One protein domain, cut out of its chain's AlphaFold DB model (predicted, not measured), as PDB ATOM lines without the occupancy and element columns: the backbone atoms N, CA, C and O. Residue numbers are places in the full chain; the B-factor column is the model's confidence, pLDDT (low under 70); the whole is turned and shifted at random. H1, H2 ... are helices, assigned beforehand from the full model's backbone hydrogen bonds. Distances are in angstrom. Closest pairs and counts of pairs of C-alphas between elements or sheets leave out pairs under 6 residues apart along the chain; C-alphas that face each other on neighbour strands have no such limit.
ATOM      1  N   ASP A  29     154.569 113.803 133.301       91.94
ATOM      2  CA  ASP A  29     153.301 113.276 133.815       91.94
ATOM      3  C   ASP A  29     153.314 113.074 135.327       91.94
ATOM      4  O   ASP A  29     152.264 113.164 135.950       91.94
ATOM      5  N   LEU A  30     154.488 112.894 135.943       92.56
ATOM      6  CA  LEU A  30     154.605 112.884 137.402       92.56
ATOM      7  C   LEU A  30     154.234 114.246 138.002       92.56
ATOM      8  O   LEU A  30     153.466 114.306 138.955       92.56
ATOM      9  N   SER A  31     154.744 115.341 137.431       92.12
ATOM     10  CA  SER A  31     154.393 116.689 137.887       92.12
ATOM     11  C   SER A  31     152.907 116.975 137.694       92.12
ATOM     12  O   SER A  31     152.287 117.517 138.601       92.12
ATOM     13  N   ARG A  32     152.329 116.572 136.552       92.38
ATOM     14  CA  ARG A  32     150.889 116.720 136.296       92.38
ATOM     15  C   ARG A  32     150.051 115.891 137.270       92.38
ATOM     16  O   ARG A  32     149.129 116.419 137.870       92.38
ATOM     17  N   PHE A  33     150.418 114.629 137.481       94.00
ATOM     18  CA  PHE A  33     149.737 113.742 138.421       94.00
ATOM     19  C   PHE A  33     149.718 114.324 139.838       94.00
ATOM     20  O   PHE A  33     148.682 114.309 140.498       94.00
ATOM     21  N   VAL A  34     150.851 114.864 140.299       93.94
ATOM     22  CA  VAL A  34     150.938 115.508 141.615       93.94
ATOM     23  C   VAL A  34     150.110 116.796 141.665       93.94
ATOM     24  O   VAL A  34     149.405 116.992 142.650       93.94
ATOM     25  N   ASP A  35     150.143 117.645 140.629       94.56
ATOM     26  CA  ASP A  35     149.310 118.861 140.568       94.56
ATOM     27  C   ASP A  35     147.817 118.515 140.674       94.56
ATOM     28  O   ASP A  35     147.118 119.023 141.553       94.56
ATOM     29  N   ASP A  36     147.342 117.573 139.859       95.69
ATOM     30  CA  ASP A  36     145.941 117.145 139.850       95.69
ATOM     31  C   ASP A  36     145.519 116.546 141.202       95.69
ATOM     32  O   ASP A  36     144.460 116.884 141.743       95.69
ATOM     33  N   ALA A  37     146.364 115.692 141.790       95.88
ATOM     34  CA  ALA A  37     146.100 115.079 143.088       95.88
ATOM     35  C   ALA A  37     146.031 116.120 144.217       95.88
ATOM     36  O   ALA A  37     145.122 116.070 145.051       95.88
ATOM     37  N   VAL A  38     146.956 117.086 144.236       96.19
ATOM     38  CA  VAL A  38     146.984 118.153 145.247       96.19
ATOM     39  C   VAL A  38     145.774 119.069 145.096       96.19
ATOM     40  O   VAL A  38     145.106 119.344 146.092       96.19
ATOM     41  N   ARG A  39     145.426 119.487 143.873       97.31
ATOM     42  CA  ARG A  39     144.232 120.312 143.615       97.31
ATOM     43  C   ARG A  39     142.961 119.638 144.103       97.31
ATOM     44  O   ARG A  39     142.159 120.269 144.790       97.31
ATOM     45  N   ARG A  40     142.795 118.351 143.790       98.12
ATOM     46  CA  ARG A  40     141.636 117.580 144.243       98.12
ATOM     47  C   ARG A  40     141.597 117.477 145.763       98.12
ATOM     48  O   ARG A  40     140.551 117.714 146.357       98.12
ATOM     49  N   ARG A  41     142.738 117.215 146.405       97.94
ATOM     50  CA  ARG A  41     142.809 117.136 147.868       97.94
ATOM     51  C   ARG A  41     142.461 118.463 148.540       97.94
ATOM     52  O   ARG A  41     141.746 118.454 149.540       97.94
ATOM     53  N   VAL A  42     142.950 119.581 148.009       98.06
ATOM     54  CA  VAL A  42     142.611 120.918 148.514       98.06
ATOM     55  C   VAL A  42     141.116 121.180 148.360       98.06
ATOM     56  O   VAL A  42     140.482 121.591 149.326       98.06
ATOM     57  N   LEU A  43     140.532 120.877 147.197       97.75
ATOM     58  CA  LEU A  43     139.093 121.022 146.977       97.75
ATOM     59  C   LEU A  43     138.276 120.197 147.981       97.75
ATOM     60  O   LEU A  43     137.370 120.736 148.614       97.75
ATOM     61  N   ASP A  44     138.617 118.920 148.161       97.50
ATOM     62  CA  ASP A  44     137.911 118.025 149.081       97.50
ATOM     63  C   ASP A  44     137.962 118.540 150.529       97.50
ATOM     64  O   ASP A  44     136.958 118.501 151.243       97.50
ATOM     65  N   LEU A  45     139.121 119.051 150.964       97.81
ATOM     66  CA  LEU A  45     139.288 119.652 152.290       97.81
ATOM     67  C   LEU A  45     138.455 120.928 152.447       97.81
ATOM     68  O   LEU A  45     137.771 121.076 153.457       97.81
ATOM     69  N   THR A  46     138.453 121.805 151.443       96.75
ATOM     70  CA  THR A  46     137.646 123.033 151.449       96.75
ATOM     71  C   THR A  46     136.154 122.717 151.515       96.75
ATOM     72  O   THR A  46     135.439 123.275 152.344       96.75
ATOM     73  N   VAL A  47     135.669 121.784 150.689       95.25
ATOM     74  CA  VAL A  47     134.261 121.353 150.706       95.25
ATOM     75  C   VAL A  47     133.892 120.783 152.069       95.25
ATOM     76  O   VAL A  47     132.834 121.110 152.607       95.25
ATOM     77  N   ARG A  48     134.759 119.947 152.646       95.31
ATOM     78  CA  ARG A  48     134.540 119.382 153.976       95.31
ATOM     79  C   ARG A  48     134.448 120.473 155.041       95.31
ATOM     80  O   ARG A  48     133.494 120.462 155.807       95.31
ATOM     81  N   GLN A  49     135.371 121.430 155.038       95.12
ATOM     82  CA  GLN A  49     135.369 122.548 155.980       95.12
ATOM     83  C   GLN A  49     134.090 123.392 155.870       95.12
ATOM     84  O   GLN A  49     133.504 123.760 156.885       95.12
ATOM     85  N   VAL A  50     133.626 123.680 154.648       92.06
ATOM     86  CA  VAL A  50     132.372 124.420 154.423       92.06
ATOM     87  C   VAL A  50     131.172 123.635 154.948       92.06
ATOM     88  O   VAL A  50     130.320 124.200 155.628       92.06
ATOM     89  N   LYS A  51     131.110 122.328 154.678       89.44
ATOM     90  CA  LYS A  51     130.033 121.468 155.181       89.44
ATOM     91  C   LYS A  51     130.028 121.379 156.704       89.44
ATOM     92  O   LYS A  51     128.965 121.479 157.296       89.44
ATOM     93  N   GLU A  52     131.195 121.230 157.328       92.50
ATOM     94  CA  GLU A  52     131.335 121.216 158.789       92.50
ATOM     95  C   GLU A  52     130.901 122.555 159.401       92.50
ATOM     96  O   GLU A  52     130.156 122.560 160.377       92.50
ATOM     97  N   ARG A  53     131.273 123.690 158.791       89.38
ATOM     98  CA  ARG A  53     130.810 125.023 159.211       89.38
ATOM     99  C   ARG A  53     129.293 125.177 159.125       89.38
ATOM    100  O   ARG A  53     128.724 125.904 159.933       89.38
ATOM    101  N   ASN A  54     128.660 124.549 158.141       87.31
ATOM    102  CA  ASN A  54     127.224 124.664 157.897       87.31
ATOM    103  C   ASN A  54     126.420 123.524 158.545       87.31
ATOM    104  O   ASN A  54     125.219 123.441 158.320       87.31
ATOM    105  N   ALA A  55     127.048 122.644 159.331       88.12
ATOM    106  CA  ALA A  55     126.417 121.421 159.829       88.12
ATOM    107  C   ALA A  55     125.215 121.675 160.758       88.12
ATOM    108  O   ALA A  55     124.331 120.831 160.856       88.12
ATOM    109  N   GLN A  56     125.192 122.823 161.436       86.38
ATOM    110  CA  GLN A  56     124.102 123.256 162.313       86.38
ATOM    111  C   GLN A  56     122.984 124.031 161.598       86.38
ATOM    112  O   GLN A  56     122.012 124.404 162.250       86.38
ATOM    113  N   LEU A  57     123.135 124.324 160.302       85.69
ATOM    114  CA  LEU A  57     122.110 125.002 159.508       85.69
ATOM    115  C   LEU A  57     121.186 123.968 158.867       85.69
ATOM    116  O   LEU A  57     121.631 122.891 158.463       85.69
ATOM    117  N   ASP A  58     119.904 124.306 158.746       86.06
ATOM    118  CA  ASP A  58     118.952 123.443 158.062       86.06
ATOM    119  C   ASP A  58     119.258 123.389 156.555       86.06
ATOM    120  O   ASP A  58     119.597 124.391 155.919       86.06
ATOM    121  N   GLN A  59     119.158 122.202 155.957       83.19
ATOM    122  CA  GLN A  59     119.495 122.026 154.546       83.19
ATOM    123  C   GLN A  59     118.566 122.832 153.626       83.19
ATOM    124  O   GLN A  59     119.017 123.322 152.588       83.19
ATOM    125  N   THR A  60     117.293 122.987 153.988       87.56
ATOM    126  CA  THR A  60     116.329 123.784 153.229       87.56
ATOM    127  C   THR A  60     116.658 125.270 153.319       87.56
ATOM    128  O   THR A  60     116.560 125.960 152.308       87.56
ATOM    129  N   GLU A  61     117.137 125.749 154.469       86.00
ATOM    130  CA  GLU A  61     117.619 127.127 154.636       86.00
ATOM    131  C   GLU A  61     118.849 127.409 153.757       86.00
ATOM    132  O   GLU A  61     118.885 128.402 153.031       86.00
ATOM    133  N   ILE A  62     119.826 126.491 153.733       86.38
ATOM    134  CA  ILE A  62     121.008 126.605 152.860       86.38
ATOM    135  C   ILE A  62     120.598 126.639 151.381       86.38
ATOM    136  O   ILE A  62     121.123 127.444 150.614       86.38
ATOM    137  N   LEU A  63     119.692 125.751 150.959       90.56
ATOM    138  CA  LEU A  63     119.250 125.678 149.565       90.56
ATOM    139  C   LEU A  63     118.432 126.905 149.153       90.56
ATOM    140  O   LEU A  63     118.612 127.380 148.033       90.56
ATOM    141  N   GLY A  64     117.593 127.429 150.050       91.50
ATOM    142  CA  GLY A  64     116.861 128.677 149.834       91.50
ATOM    143  C   GLY A  64     117.812 129.849 149.604       91.50
ATOM    144  O   GLY A  64     117.713 130.520 148.581       91.50
ATOM    145  N   LEU A  65     118.813 130.011 150.476       89.88
ATOM    146  CA  LEU A  65     119.824 131.063 150.333       89.88
ATOM    147  C   LEU A  65     120.610 130.935 149.017       89.88
ATOM    148  O   LEU A  65     120.881 131.929 148.351       89.88
ATOM    149  N   ILE A  66     120.972 129.713 148.612       90.50
ATOM    150  CA  ILE A  66     121.669 129.487 147.336       90.50
ATOM    151  C   ILE A  66     120.795 129.908 146.148       90.50
ATOM    152  O   ILE A  66     121.302 130.553 145.232       90.50
ATOM    153  N   ASP A  67     119.516 129.533 146.134       92.75
ATOM    154  CA  ASP A  67     118.614 129.859 145.024       92.75
ATOM    155  C   ASP A  67     118.350 131.368 144.923       92.75
ATOM    156  O   ASP A  67     118.383 131.932 143.824       92.75
ATOM    157  N   GLU A  68     118.183 132.035 146.069       91.44
ATOM    158  CA  GLU A  68     118.052 133.492 146.161       91.44
ATOM    159  C   GLU A  68     119.284 134.205 145.585       91.44
ATOM    160  O   GLU A  68     119.151 135.034 144.679       91.44
ATOM    161  N   GLU A  69     120.487 133.844 146.035       92.25
ATOM    162  CA  GLU A  69     121.735 134.476 145.589       92.25
ATOM    163  C   GLU A  69     122.045 134.186 144.110       92.25
ATOM    164  O   GLU A  69     122.467 135.073 143.362       92.25
ATOM    165  N   VAL A  70     121.786 132.963 143.633       93.25
ATOM    166  CA  VAL A  70     121.944 132.613 142.209       93.25
ATOM    167  C   VAL A  70     120.958 133.397 141.343       93.25
ATOM    168  O   VAL A  70     121.325 133.866 140.259       93.25
ATOM    169  N   SER A  71     119.716 133.556 141.803       91.75
ATOM    170  CA  SER A  71     118.698 134.353 141.117       91.75
ATOM    171  C   SER A  71     119.081 135.833 141.072       91.75
ATOM    172  O   SER A  71     118.987 136.454 140.011       91.75
ATOM    173  N   ALA A  72     119.595 136.383 142.176       88.88
ATOM    174  CA  ALA A  72     120.076 137.760 142.253       88.88
ATOM    175  C   ALA A  72     121.269 138.022 141.313       88.88
ATOM    176  O   ALA A  72     121.252 139.000 140.560       88.88
ATOM    177  N   ALA A  73     122.258 137.123 141.287       90.75
ATOM    178  CA  ALA A  73     123.414 137.226 140.396       90.75
ATOM    179  C   ALA A  73     123.007 137.181 138.911       90.75
ATOM    180  O   ALA A  73     123.511 137.950 138.092       90.75
ATOM    181  N   ARG A  74     122.048 136.316 138.551       89.56
ATOM    182  CA  ARG A  74     121.498 136.233 137.184       89.56
ATOM    183  C   ARG A  74     120.682 137.464 136.793       89.56
ATOM    184  O   ARG A  74     120.664 137.818 135.618       89.56
ATOM    185  N   ALA A  75     120.035 138.116 137.756       89.50
ATOM    186  CA  ALA A  75     119.296 139.358 137.549       89.50
ATOM    187  C   ALA A  75     120.207 140.598 137.405       89.50
ATOM    188  O   ALA A  75     119.702 141.698 137.186       89.50
ATOM    189  N   GLY A  76     121.533 140.437 137.497       78.44
ATOM    190  CA  GLY A  76     122.500 141.513 137.270       78.44
ATOM    191  C   GLY A  76     122.627 142.498 138.431       78.44
ATOM    192  O   GLY A  76     123.038 143.640 138.218       78.44
TER     193      GLY A  76
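Overview. This is residues 29 to 76 of the 78 residues of the protein "RHH_6 domain-containing protein" of Rhodospirillaceae bacterium (UniProt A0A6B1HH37). Two helices form an open V: the longer arm, H1, runs to a corner of loop, residues 54 to 58, and the shorter arm, H2, leads away from it, with empty space between the arms. The printed part has 48 residues with two named helices, H1 then H2, and no named strand; the class is all helix. It is extended, with a radius of gyration of the C-alphas of 16.1 A, and flat, spanning 43 by 31 by 10 A.

Along the chain. H1, residues 29 to 53, begins at C-alpha 29 (153.301, 113.276, 133.815) and is 35.9 A long from first to last C-alpha. H2, residues 59 to 74, is 22.5 A long and ends at C-alpha 74 (121.498, 136.233, 137.184).

Arrangement. H1 and H2 are apart, with no C-alpha of the one within 8 A of the other. A tight link of 5 residues joins them. In both helices every O i to N i+4 pair is within hydrogen-bond range.

Size, cuts and confidence. The two C-alphas farthest apart, those of Leu 30 and Ala 75, are 44.1 A apart. The printed part has no cut. Its mean pLDDT is 91.8, and no printed residue is under 70.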